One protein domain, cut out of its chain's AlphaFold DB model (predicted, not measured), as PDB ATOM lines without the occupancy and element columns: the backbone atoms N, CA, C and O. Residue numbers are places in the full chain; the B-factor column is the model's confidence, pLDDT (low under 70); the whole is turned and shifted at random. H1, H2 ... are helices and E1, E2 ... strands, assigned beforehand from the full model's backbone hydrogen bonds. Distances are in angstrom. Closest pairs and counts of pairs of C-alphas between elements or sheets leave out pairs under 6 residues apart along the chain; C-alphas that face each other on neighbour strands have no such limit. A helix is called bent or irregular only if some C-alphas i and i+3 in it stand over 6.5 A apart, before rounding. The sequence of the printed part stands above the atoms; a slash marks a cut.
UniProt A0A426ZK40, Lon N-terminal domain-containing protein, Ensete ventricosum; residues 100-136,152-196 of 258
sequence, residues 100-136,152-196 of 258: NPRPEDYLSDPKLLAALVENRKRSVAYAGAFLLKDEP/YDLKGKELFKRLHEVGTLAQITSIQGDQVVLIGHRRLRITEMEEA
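What this domain is: This is residues 100 to 136 and 152 to 196 of the 258 residues of the protein "Lon N-terminal domain-containing protein" of Ensete ventricosum (UniProt A0A426ZK40). A long bent hairpin, E2 and E3, with short E1 beside E2, makes a strongly twisted antiparallel sheet; H1 crosses one face, and H2 is off the sheet. The printed part has 82 residues with H1, E1, H2, E2, E3 in that order, class mixed, sheet order E1 E2 E3. It is compact, radius of gyration of the C-alphas 13.5 A, spanning 35 by 28 by 26 A.

Where its parts are: Find C-alpha 110 at (-16.920, -7.989, -92.083); H1 runs 17.0 A to residue 121. Then come E1, residues 126 to 129, and H2, residues 157 to 162. E2, residues 166 to 176, measures 27.7 A and bends by 70 degrees at residue 173. E3, residues 179 to 189, measures 26.2 A, bends by 77 degrees at residue 186 and ends at C-alpha (-7.998, 14.309, -104.899).

How they stand to each other: Within hydrogen-bond range, look for N 127 and O 170 between E1 and E2, 2.8 A, and N 171 and O 183 in the hairpin, 2.8 A. H1 is on the sheet, height 8.2 A, across the strands; its closest C-alphas to E2 are Arg 120 and Ile 172, 7.4 A. H2 is apart from H1 and E3. Every O i to N i+4 pair is within range in H1, 1 of 2 in H2.

The domain as a whole: Residues 137 to 151 are cut out, leaving 20.3 A between C-alphas 136 and 152. pLDDT is under 70 in 19 residues, among them 100 to 106.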
ATOM      1  N   ASN A 100     -26.179   1.452-111.841       42.75
ATOM      2  CA  ASN A 100     -27.038   0.355-111.421       42.75
ATOM      3  C   ASN A 100     -26.159  -0.586-110.581       42.75
ATOM      4  O   ASN A 100     -25.086  -0.949-111.074       42.75
ATOM      5  N   PRO A 101     -26.556  -0.936-109.342       49.28
ATOM      6  CA  PRO A 101     -25.746  -1.783-108.474       49.28
ATOM      7  C   PRO A 101     -25.486  -3.100-109.198       49.28
ATOM      8  O   PRO A 101     -26.434  -3.788-109.592       49.28
ATOM      9  N   ARG A 102     -24.213  -3.408-109.445       51.47
ATOM     10  CA  ARG A 102     -23.851  -4.683-110.052       51.47
ATOM     11  C   ARG A 102     -23.835  -5.737-108.947       51.47
ATOM     12  O   ARG A 102     -23.497  -5.425-107.807       51.47
ATOM     13  N   PRO A 103     -24.196  -6.991-109.250       50.81
ATOM     14  CA  PRO A 103     -24.132  -8.073-108.276       50.81
ATOM     15  C   PRO A 103     -22.693  -8.393-107.831       50.81
ATOM     16  O   PRO A 103     -22.521  -9.248-106.977       50.81
ATOM     17  N   GLU A 104     -21.667  -7.731-108.372       51.75
ATOM     18  CA  GLU A 104     -20.288  -7.824-107.879       51.75
ATOM     19  C   GLU A 104     -19.984  -6.863-106.705       51.75
ATOM     20  O   GLU A 104     -18.941  -6.996-106.075       51.75
ATOM     21  N   ASP A 105     -20.887  -5.933-106.363       61.00
ATOM     22  CA  ASP A 105     -20.664  -4.896-105.337       61.00
ATOM     23  C   ASP A 105     -21.035  -5.353-103.902       61.00
ATOM     24  O   ASP A 105     -21.456  -4.543-103.067       61.00
ATOM     25  N   TYR A 106     -20.941  -6.653-103.600       62.75
ATOM     26  CA  TYR A 106     -21.158  -7.154-102.237       62.75
ATOM     27  C   TYR A 106     -19.899  -6.978-101.397       62.75
ATOM     28  O   TYR A 106     -18.792  -7.319-101.814       62.75
ATOM     29  N   LEU A 107     -20.077  -6.455-100.186       72.31
ATOM     30  CA  LEU A 107     -18.981  -6.330 -99.242       72.31
ATOM     31  C   LEU A 107     -18.725  -7.683 -98.589       72.31
ATOM     32  O   LEU A 107     -19.453  -8.096 -97.691       72.31
ATOM     33  N   SER A 108     -17.662  -8.347 -99.022       73.69
ATOM     34  CA  SER A 108     -17.205  -9.605 -98.424       73.69
ATOM     35  C   SER A 108     -16.556  -9.399 -97.048       73.69
ATOM     36  O   SER A 108     -16.460 -10.338 -96.261       73.69
ATOM     37  N   ASP A 109     -16.109  -8.175 -96.740       80.88
ATOM     38  CA  ASP A 109     -15.276  -7.903 -95.570       80.88
ATOM     39  C   ASP A 109     -16.085  -7.467 -94.340       80.88
ATOM     40  O   ASP A 109     -16.600  -6.340 -94.288       80.88
ATOM     41  N   PRO A 110     -16.127  -8.290 -93.273       81.88
ATOM     42  CA  PRO A 110     -16.920  -7.989 -92.083       81.88
ATOM     43  C   PRO A 110     -16.397  -6.758 -91.329       81.88
ATOM     44  O   PRO A 110     -17.173  -6.020 -90.722       81.88
ATOM     45  N   LYS A 111     -15.082  -6.497 -91.395       83.50
ATOM     46  CA  LYS A 111     -14.449  -5.325 -90.767       83.50
ATOM     47  C   LYS A 111     -14.905  -4.019 -91.419       83.50
ATOM     48  O   LYS A 111     -15.232  -3.055 -90.727       83.50
ATOM     49  N   LEU A 112     -14.964  -4.000 -92.749       82.19
ATOM     50  CA  LEU A 112     -15.399  -2.834 -93.507       82.19
ATOM     51  C   LEU A 112     -16.897  -2.586 -93.287       82.19
ATOM     52  O   LEU A 112     -17.302  -1.447 -93.046       82.19
ATOM     53  N   LEU A 113     -17.704  -3.651 -93.267       85.19
ATOM     54  CA  LEU A 113     -19.129  -3.554 -92.961       85.19
ATOM     55  C   LEU A 113     -19.376  -2.967 -91.562       85.19
ATOM     56  O   LEU A 113     -20.180  -2.043 -91.417       85.19
ATOM     57  N   ALA A 114     -18.647  -3.431 -90.542       84.38
ATOM     58  CA  ALA A 114     -18.741  -2.893 -89.186       84.38
ATOM     59  C   ALA A 114     -18.410  -1.390 -89.134       84.38
ATOM     60  O   ALA A 114     -19.169  -0.613 -88.546       84.38
ATOM     61  N   ALA A 115     -17.341  -0.965 -89.817       83.31
ATOM     62  CA  ALA A 115     -16.946   0.441 -89.892       83.31
ATOM     63  C   ALA A 115     -18.011   1.315 -90.584       83.31
ATOM     64  O   ALA A 115     -18.334   2.405 -90.107       83.31
ATOM     65  N   LEU A 116     -18.616   0.840 -91.679       84.06
ATOM     66  CA  LEU A 116     -19.693   1.567 -92.365       84.06
ATOM     67  C   LEU A 116     -20.966   1.663 -91.511       84.06
ATOM     68  O   LEU A 116     -21.609   2.717 -91.476       84.06
ATOM     69  N   VAL A 117     -21.318   0.595 -90.789       86.06
ATOM     70  CA  VAL A 117     -22.456   0.583 -89.857       86.06
ATOM     71  C   VAL A 117     -22.233   1.559 -88.701       86.06
ATOM     72  O   VAL A 117     -23.156   2.281 -88.322       86.06
ATOM     73  N   GLU A 118     -21.020   1.624 -88.151       84.88
ATOM     74  CA  GLU A 118     -20.657   2.595 -87.118       84.88
ATOM     75  C   GLU A 118     -20.728   4.035 -87.646       84.88
ATOM     76  O   GLU A 118     -21.313   4.907 -86.997       84.88
ATOM     77  N   ASN A 119     -20.220   4.275 -88.857       81.38
ATOM     78  CA  ASN A 119     -20.270   5.585 -89.500       81.38
ATOM     79  C   ASN A 119     -21.700   6.058 -89.755       81.38
ATOM     80  O   ASN A 119     -21.964   7.243 -89.604       81.38
ATOM     81  N   ARG A 120     -22.641   5.155 -90.061       80.00
ATOM     82  CA  ARG A 120     -24.068   5.489 -90.218       80.00
ATOM     83  C   ARG A 120     -24.724   5.996 -88.930       80.00
ATOM     84  O   ARG A 120     -25.682   6.761 -89.005       80.00
ATOM     85  N   LYS A 121     -24.251   5.557 -87.758       80.38
ATOM     86  CA  LYS A 121     -24.783   5.995 -86.452       80.38
ATOM     87  C   LYS A 121     -24.341   7.415 -86.096       80.38
ATOM     88  O   LYS A 121     -25.027   8.101 -85.345       80.38
ATOM     89  N   ARG A 122     -23.199   7.852 -86.630       66.94
ATOM     90  CA  ARG A 122     -22.739   9.244 -86.591       66.94
ATOM     91  C   ARG A 122     -23.439   9.971 -87.755       66.94
ATOM     92  O   ARG A 122     -23.700   9.365 -88.785       66.94
ATOM     93  N   SER A 123     -23.875  11.215 -87.582       60.31
ATOM     94  CA  SER A 123     -24.685  11.930 -88.592       60.31
ATOM     95  C   SER A 123     -24.082  11.890 -90.014       60.31
ATOM     96  O   SER A 123     -22.873  11.777 -90.163       60.31
ATOM     97  N   VAL A 124     -24.944  11.971 -91.046       60.91
ATOM     98  CA  VAL A 124     -24.661  11.862 -92.504       60.91
ATOM     99  C   VAL A 124     -23.339  11.159 -92.843       60.91
ATOM    100  O   VAL A 124     -22.294  11.792 -92.999       60.91
ATOM    101  N   ALA A 125     -23.406   9.842 -93.019       81.25
ATOM    102  CA  ALA A 125     -22.233   9.040 -93.312       81.25
ATOM    103  C   ALA A 125     -21.752   9.238 -94.756       81.25
ATOM    104  O   ALA A 125     -22.446   8.913 -95.723       81.25
ATOM    105  N   TYR A 126     -20.535   9.753 -94.882       85.94
ATOM    106  CA  TYR A 126     -19.800   9.834 -96.137       85.94
ATOM    107  C   TYR A 126     -18.620   8.865 -96.110       85.94
ATOM    108  O   TYR A 126     -18.007   8.655 -95.066       85.94
ATOM    109  N   ALA A 127     -18.280   8.324 -97.275       87.56
ATOM    110  CA  ALA A 127     -17.131   7.456 -97.485       87.56
ATOM    111  C   ALA A 127     -16.346   7.911 -98.722       87.56
ATOM    112  O   ALA A 127     -16.926   8.370 -99.709       87.56
ATOM    113  N   GLY A 128     -15.018   7.809 -98.665       89.00
ATOM    114  CA  GLY A 128     -14.154   8.001 -99.827       89.00
ATOM    115  C   GLY A 128     -13.911   6.665-100.520       89.00
ATOM    116  O   GLY A 128     -13.394   5.751 -99.889       89.00
ATOM    117  N   ALA A 129     -14.274   6.561-101.796       88.62
ATOM    118  CA  ALA A 129     -13.984   5.406-102.636       88.62
ATOM    119  C   ALA A 129     -12.855   5.754-103.613       88.62
ATOM    120  O   ALA A 129     -12.968   6.713-104.384       88.62
ATOM    121  N   PHE A 130     -11.775   4.978-103.577       88.94
ATOM    122  CA  PHE A 130     -10.602   5.147-104.430       88.94
ATOM    123  C   PHE A 130     -10.309   3.840-105.156       88.94
ATOM    124  O   PHE A 130     -10.451   2.767-104.575       88.94
ATOM    125  N   LEU A 131      -9.912   3.949-106.421       87.44
ATOM    126  CA  LEU A 131      -9.456   2.803-107.195       87.44
ATOM    127  C   LEU A 131      -8.001   2.505-106.834       87.44
ATOM    128  O   LEU A 131      -7.184   3.424-106.719       87.44
ATOM    129  N   LEU A 132      -7.691   1.225-106.672       85.81
ATOM    130  CA  LEU A 132      -6.318   0.738-106.660       85.81
ATOM    131  C   LEU A 132      -5.782   0.799-108.092       85.81
ATOM    132  O   LEU A 132      -6.502   0.484-109.036       85.81
ATOM    133  N   LYS A 133      -4.548   1.268-108.250       86.50
ATOM    134  CA  LYS A 133      -3.797   1.130-109.493       86.50
ATOM    135  C   LYS A 133      -3.387  -0.332-109.598       86.50
ATOM    136  O   LYS A 133      -2.783  -0.850-108.655       86.50
ATOM    137  N   ASP A 134      -3.683  -0.956-110.727       76.75
ATOM    138  CA  ASP A 134      -3.019  -2.199-111.103       76.75
ATOM    139  C   ASP A 134      -1.513  -1.904-111.199       76.75
ATOM    140  O   ASP A 134      -1.126  -0.814-111.645       76.75
ATOM    141  N   GLU A 135      -0.664  -2.794-110.671       66.19
ATOM    142  CA  GLU A 135       0.784  -2.570-110.698       66.19
ATOM    143  C   GLU A 135       1.213  -2.300-112.148       66.19
ATOM    144  O   GLU A 135       0.804  -3.045-113.040       66.19
ATOM    145  N   PRO A 136       1.996  -1.238-112.427       54.25
ATOM    146  CA  PRO A 136       2.602  -1.133-113.738       54.25
ATOM    147  C   PRO A 136       3.529  -2.336-113.855       54.25
ATOM    148  O   PRO A 136       4.436  -2.484-113.038       54.25
ATOM    149  N   TYR A 152      -5.308  -5.328 -97.003       59.75
ATOM    150  CA  TYR A 152      -5.561  -4.986 -95.605       59.75
ATOM    151  C   TYR A 152      -4.315  -4.700 -94.753       59.75
ATOM    152  O   TYR A 152      -4.430  -4.001 -93.741       59.75
ATOM    153  N   ASP A 153      -3.147  -5.213 -95.140       66.81
ATOM    154  CA  ASP A 153      -1.899  -5.081 -94.373       66.81
ATOM    155  C   ASP A 153      -1.113  -3.834 -94.770       66.81
ATOM    156  O   ASP A 153      -0.407  -3.233 -93.957       66.81
ATOM    157  N   LEU A 154      -1.283  -3.402 -96.018       70.00
ATOM    158  CA  LEU A 154      -0.728  -2.156 -96.514       70.00
ATOM    159  C   LEU A 154      -1.411  -1.005 -95.776       70.00
ATOM    160  O   LEU A 154      -2.636  -0.912 -95.740       70.00
ATOM    161  N   LYS A 155      -0.628  -0.104 -95.182       73.69
ATOM    162  CA  LYS A 155      -1.145   1.049 -94.431       73.69
ATOM    163  C   LYS A 155      -0.358   2.309 -94.765       73.69
ATOM    164  O   LYS A 155       0.796   2.272 -95.192       73.69
ATOM    165  N   GLY A 156      -1.005   3.458 -94.587       75.38
ATOM    166  CA  GLY A 156      -0.375   4.769 -94.741       75.38
ATOM    167  C   GLY A 156       0.214   5.016 -96.134       75.38
ATOM    168  O   GLY A 156      -0.470   4.912 -97.154       75.38
ATOM    169  N   LYS A 157       1.497   5.387 -96.177       77.06
ATOM    170  CA  LYS A 157       2.175   5.866 -97.393       77.06
ATOM    171  C   LYS A 157       2.296   4.797 -98.486       77.06
ATOM    172  O   LYS A 157       2.365   5.153 -99.661       77.06
ATOM    173  N   GLU A 158       2.308   3.514 -98.127       80.25
ATOM    174  CA  GLU A 158       2.385   2.409 -99.092       80.25
ATOM    175  C   GLU A 158       1.079   2.249 -99.877       80.25
ATOM    176  O   GLU A 158       1.105   2.174-101.107       80.25
ATOM    177  N   LEU A 159      -0.070   2.326 -99.191       81.19
ATOM    178  CA  LEU A 159      -1.383   2.365 -99.842       81.19
ATOM    179  C   LEU A 159      -1.530   3.589-100.735       81.19
ATOM    180  O   LEU A 159      -1.997   3.481-101.864       81.19
ATOM    181  N   PHE A 160      -1.115   4.757-100.244       79.94
ATOM    182  CA  PHE A 160      -1.263   6.008-100.982       79.94
ATOM    183  C   PHE A 160      -0.574   5.970-102.356       79.94
ATOM    184  O   PHE A 160      -1.114   6.491-103.328       79.94
ATOM    185  N   LYS A 161       0.584   5.304-102.470       84.50
ATOM    186  CA  LYS A 161       1.286   5.138-103.754       84.50
ATOM    187  C   LYS A 161       0.493   4.273-104.740       84.50
ATOM    188  O   LYS A 161       0.423   4.610-105.928       84.50
ATOM    189  N   ARG A 162      -0.121   3.197-104.236       85.62
ATOM    190  CA  ARG A 162      -0.936   2.255-105.015       85.62
ATOM    191  C   ARG A 162      -2.339   2.782-105.324       85.62
ATOM    192  O   ARG A 162      -2.943   2.319-106.276       85.62
ATOM    193  N   LEU A 163      -2.866   3.763-104.594       86.38
ATOM    194  CA  LEU A 163      -4.166   4.368-104.898       86.38
ATOM    195  C   LEU A 163      -4.083   5.387-106.044       86.38
ATOM    196  O   LEU A 163      -3.093   6.104-106.217       86.38
ATOM    197  N   HIS A 164      -5.159   5.489-106.824       86.88
ATOM    198  CA  HIS A 164      -5.349   6.598-107.752       86.88
ATOM    199  C   HIS A 164      -5.468   7.929-107.001       86.88
ATOM    200  O   HIS A 164      -6.166   8.035-105.995       86.88
ATOM    201  N   GLU A 165      -4.835   8.974-107.548       86.50
ATOM    202  CA  GLU A 165      -4.892  10.332-106.987       86.50
ATOM    203  C   GLU A 165      -6.339  10.834-106.892       86.50
ATOM    204  O   GLU A 165      -6.697  11.555-105.964       86.50
ATOM    205  N   VAL A 166      -7.182  10.436-107.848       87.25
ATOM    206  CA  VAL A 166      -8.587  10.830-107.923       87.25
ATOM    207  C   VAL A 166      -9.483   9.696-107.438       87.25
ATOM    208  O   VAL A 166      -9.457   8.597-107.984       87.25
ATOM    209  N   GLY A 167     -10.352  10.007-106.480       90.31
ATOM    210  CA  GLY A 167     -11.452   9.145-106.054       90.31
ATOM    211  C   GLY A 167     -12.782   9.878-106.003       90.31
ATOM    212  O   GLY A 167     -12.921  11.017-106.461       90.31
ATOM    213  N   THR A 168     -13.780   9.218-105.428       90.94
ATOM    214  CA  THR A 168     -15.144   9.732-105.305       90.94
ATOM    215  C   THR A 168     -15.571   9.733-103.845       90.94
ATOM    216  O   THR A 168     -15.559   8.705-103.179       90.94
ATOM    217  N   LEU A 169     -15.995  10.894-103.349       88.88
ATOM    218  CA  LEU A 169     -16.758  10.977-102.113       88.88
ATOM    219  C   LEU A 169     -18.172  10.495-102.397       88.88
ATOM    220  O   LEU A 169     -18.875  11.114-103.203       88.88
ATOM    221  N   ALA A 170     -18.590   9.442-101.717       89.69
ATOM    222  CA  ALA A 170     -19.930   8.905-101.800       89.69
ATOM    223  C   ALA A 170     -20.656   9.053-100.461       89.69
ATOM    224  O   ALA A 170     -20.056   8.970 -99.391       89.69
ATOM    225  N   GLN A 171     -21.958   9.303-100.522       87.88
ATOM    226  CA  GLN A 171     -22.834   9.267 -99.362       87.88
ATOM    227  C   GLN A 171     -23.399   7.857 -99.201       87.88
ATOM    228  O   GLN A 171     -23.867   7.257-100.169       87.88
ATOM    229  N   ILE A 172     -23.395   7.354 -97.970       87.75
ATOM    230  CA  ILE A 172     -24.042   6.091 -97.632       87.75
ATOM    231  C   ILE A 172     -25.537   6.354 -97.465       87.75
ATOM    232  O   ILE A 172     -25.956   7.113 -96.592       87.75
ATOM    233  N   THR A 173     -26.342   5.719 -98.310       85.50
ATOM    234  CA  THR A 173     -27.796   5.934 -98.341       85.50
ATOM    235  C   THR A 173     -28.515   4.854 -97.548       85.50
ATOM    236  O   THR A 173     -29.408   5.135 -96.752       85.50
ATOM    237  N   SER A 174     -28.104   3.601 -97.741       83.81
ATOM    238  CA  SER A 174     -28.662   2.454 -97.037       83.81
ATOM    239  C   SER A 174     -27.648   1.320 -96.957       83.81
ATOM    240  O   SER A 174     -26.787   1.188 -97.824       83.81
ATOM    241  N   ILE A 175     -27.775   0.515 -95.908       86.69
ATOM    242  CA  ILE A 175     -27.001  -0.706 -95.674       86.69
ATOM    243  C   ILE A 175     -28.036  -1.812 -95.455       86.69
ATOM    244  O   ILE A 175     -28.881  -1.678 -94.563       86.69
ATOM    245  N   GLN A 176     -28.001  -2.851 -96.287       85.56
ATOM    246  CA  GLN A 176     -28.896  -4.006 -96.244       85.56
ATOM    247  C   GLN A 176     -28.056  -5.285 -96.210       85.56
ATOM    248  O   GLN A 176     -27.607  -5.753 -97.252       85.56
ATOM    249  N   GLY A 177     -27.826  -5.839 -95.016       84.00
ATOM    250  CA  GLY A 177     -26.900  -6.965 -94.853       84.00
ATOM    251  C   GLY A 177     -25.520  -6.600 -95.404       84.00
ATOM    252  O   GLY A 177     -24.936  -5.612 -94.962       84.00
ATOM    253  N   ASP A 178     -25.083  -7.335 -96.424       82.56
ATOM    254  CA  ASP A 178     -23.773  -7.178 -97.071       82.56
ATOM    255  C   ASP A 178     -23.813  -6.227 -98.281       82.56
ATOM    256  O   ASP A 178     -22.803  -5.978 -98.941       82.56
ATOM    257  N   GLN A 179     -24.991  -5.673 -98.585       82.06
ATOM    258  CA  GLN A 179     -25.186  -4.715 -99.664       82.06
ATOM    259  C   GLN A 179     -25.173  -3.281 -99.130       82.06
ATOM    260  O   GLN A 179     -25.924  -2.923 -98.216       82.06
ATOM    261  N   VAL A 180     -24.365  -2.420 -99.752       83.56
ATOM    262  CA  VAL A 180     -24.286  -0.996 -99.409       83.56
ATOM    263  C   VAL A 180     -24.637  -0.142-100.616       83.56
ATOM    264  O   VAL A 180     -24.035  -0.249-101.677       83.56
ATOM    265  N   VAL A 181     -25.609   0.752-100.436       84.81
ATOM    266  CA  VAL A 181     -26.032   1.696-101.473       84.81
ATOM    267  C   VAL A 181     -25.316   3.023-101.263       84.81
ATOM    268  O   VAL A 181     -25.606   3.771-100.319       84.81
ATOM    269  N   LEU A 182     -24.395   3.322-102.176       86.25
ATOM    270  CA  LEU A 182     -23.597   4.542-102.194       86.25
ATOM    271  C   LEU A 182     -24.075   5.487-103.302       86.25
ATOM    272  O   LEU A 182     -24.286   5.070-104.437       86.25
ATOM    273  N   ILE A 183     -24.201   6.777-102.990       86.38
ATOM    274  CA  ILE A 183     -24.472   7.827-103.980       86.38
ATOM    275  C   ILE A 183     -23.219   8.682-104.136       86.38
ATOM    276  O   ILE A 183     -22.809   9.382-103.208       86.38
ATOM    277  N   GLY A 184     -22.610   8.640-105.321       87.25
ATOM    278  CA  GLY A 184     -21.460   9.475-105.659       87.25
ATOM    279  C   GLY A 184     -21.813  10.963-105.596       87.25
ATOM    280  O   GLY A 184     -22.723  11.423-106.279       87.25
ATOM    281  N   HIS A 185     -21.080  11.720-104.782       83.69
ATOM    282  CA  HIS A 185     -21.351  13.131-104.510       83.69
ATOM    283  C   HIS A 185     -20.370  14.060-105.228       83.69
ATOM    284  O   HIS A 185     -20.773  15.017-105.888       83.69
ATOM    285  N   ARG A 186     -19.060  13.831-105.073       86.31
ATOM    286  CA  ARG A 186     -18.025  14.685-105.676       86.31
ATOM    287  C   ARG A 186     -16.714  13.928-105.846       86.31
ATOM    288  O   ARG A 186     -16.355  13.137-104.982       86.31
ATOM    289  N   ARG A 187     -15.963  14.233-106.908       89.31
ATOM    290  CA  ARG A 187     -14.579  13.764-107.065       89.31
ATOM    291  C   ARG A 187     -13.659  14.429-106.036       89.31
ATOM    292  O   ARG A 187     -13.744  15.642-105.836       89.31
ATOM    293  N   LEU A 188     -12.795  13.643-105.406       85.81
ATOM    294  CA  LEU A 188     -11.770  14.093-104.468       85.81
ATOM    295  C   LEU A 188     -10.390  13.754-105.013       85.81
ATOM    296  O   LEU A 188     -10.225  12.727-105.665       85.81
ATOM    297  N   ARG A 189      -9.416  14.618-104.727       87.94
ATOM    298  CA  ARG A 189      -7.998  14.309-104.899       87.94
ATOM    299  C   ARG A 189      -7.404  14.026-103.534       87.94
ATOM    300  O   ARG A 189      -7.679  14.790-102.608       87.94
ATOM    301  N   ILE A 190      -6.651  12.942-103.402       82.44
ATOM    302  CA  ILE A 190      -5.956  12.659-102.149       82.44
ATOM    303  C   ILE A 190      -4.739  13.579-102.089       82.44
ATOM    304  O   ILE A 190      -3.850  13.479-102.928       82.44
ATOM    305  N   THR A 191      -4.719  14.500-101.129       77.12
ATOM    306  CA  THR A 191      -3.573  15.390-100.920       77.12
ATOM    307  C   THR A 191      -2.601  14.784 -99.919       77.12
ATOM    308  O   THR A 191      -1.430  14.656-100.238       77.12
ATOM    309  N   GLU A 192      -3.081  14.345 -98.753       66.75
ATOM    310  CA  GLU A 192      -2.268  13.719 -97.703       66.75
ATOM    311  C   GLU A 192      -3.151  12.779 -96.860       66.75
ATOM    312  O   GLU A 192      -4.328  13.071 -96.630       66.75
ATOM    313  N   MET A 193      -2.604  11.643 -96.411       64.56
ATOM    314  CA  MET A 193      -3.228  10.819 -95.369       64.56
ATOM    315  C   MET A 193      -2.755  11.333 -94.012       64.56
ATOM    316  O   MET A 193      -1.599  11.144 -93.646       64.56
ATOM    317  N   GLU A 194      -3.645  11.994 -93.278       56.25
ATOM    318  CA  GLU A 194      -3.379  12.373 -91.893       56.25
ATOM    319  C   GLU A 194      -3.563  11.147 -90.990       56.25
ATOM    320  O   GLU A 194      -4.499  10.362 -91.178       56.25
ATOM    321  N   GLU A 195      -2.667  10.980 -90.020       52.53
ATOM    322  CA  GLU A 195      -2.707   9.865 -89.076       52.53
ATOM    323  C   GLU A 195      -4.008   9.865 -88.258       52.53
ATOM    324  O   GLU A 195      -4.703  10.882 -88.121       52.53
ATOM    325  N   ALA A 196      -4.375   8.675 -87.773       53.59
ATOM    326  CA  ALA A 196      -5.630   8.427 -87.082       53.59
ATOM    327  C   ALA A 196      -5.868   9.460 -85.973       53.59
ATOM    328  O   ALA A 196      -4.986   9.761 -85.176       53.59
TER     329      ALA A 196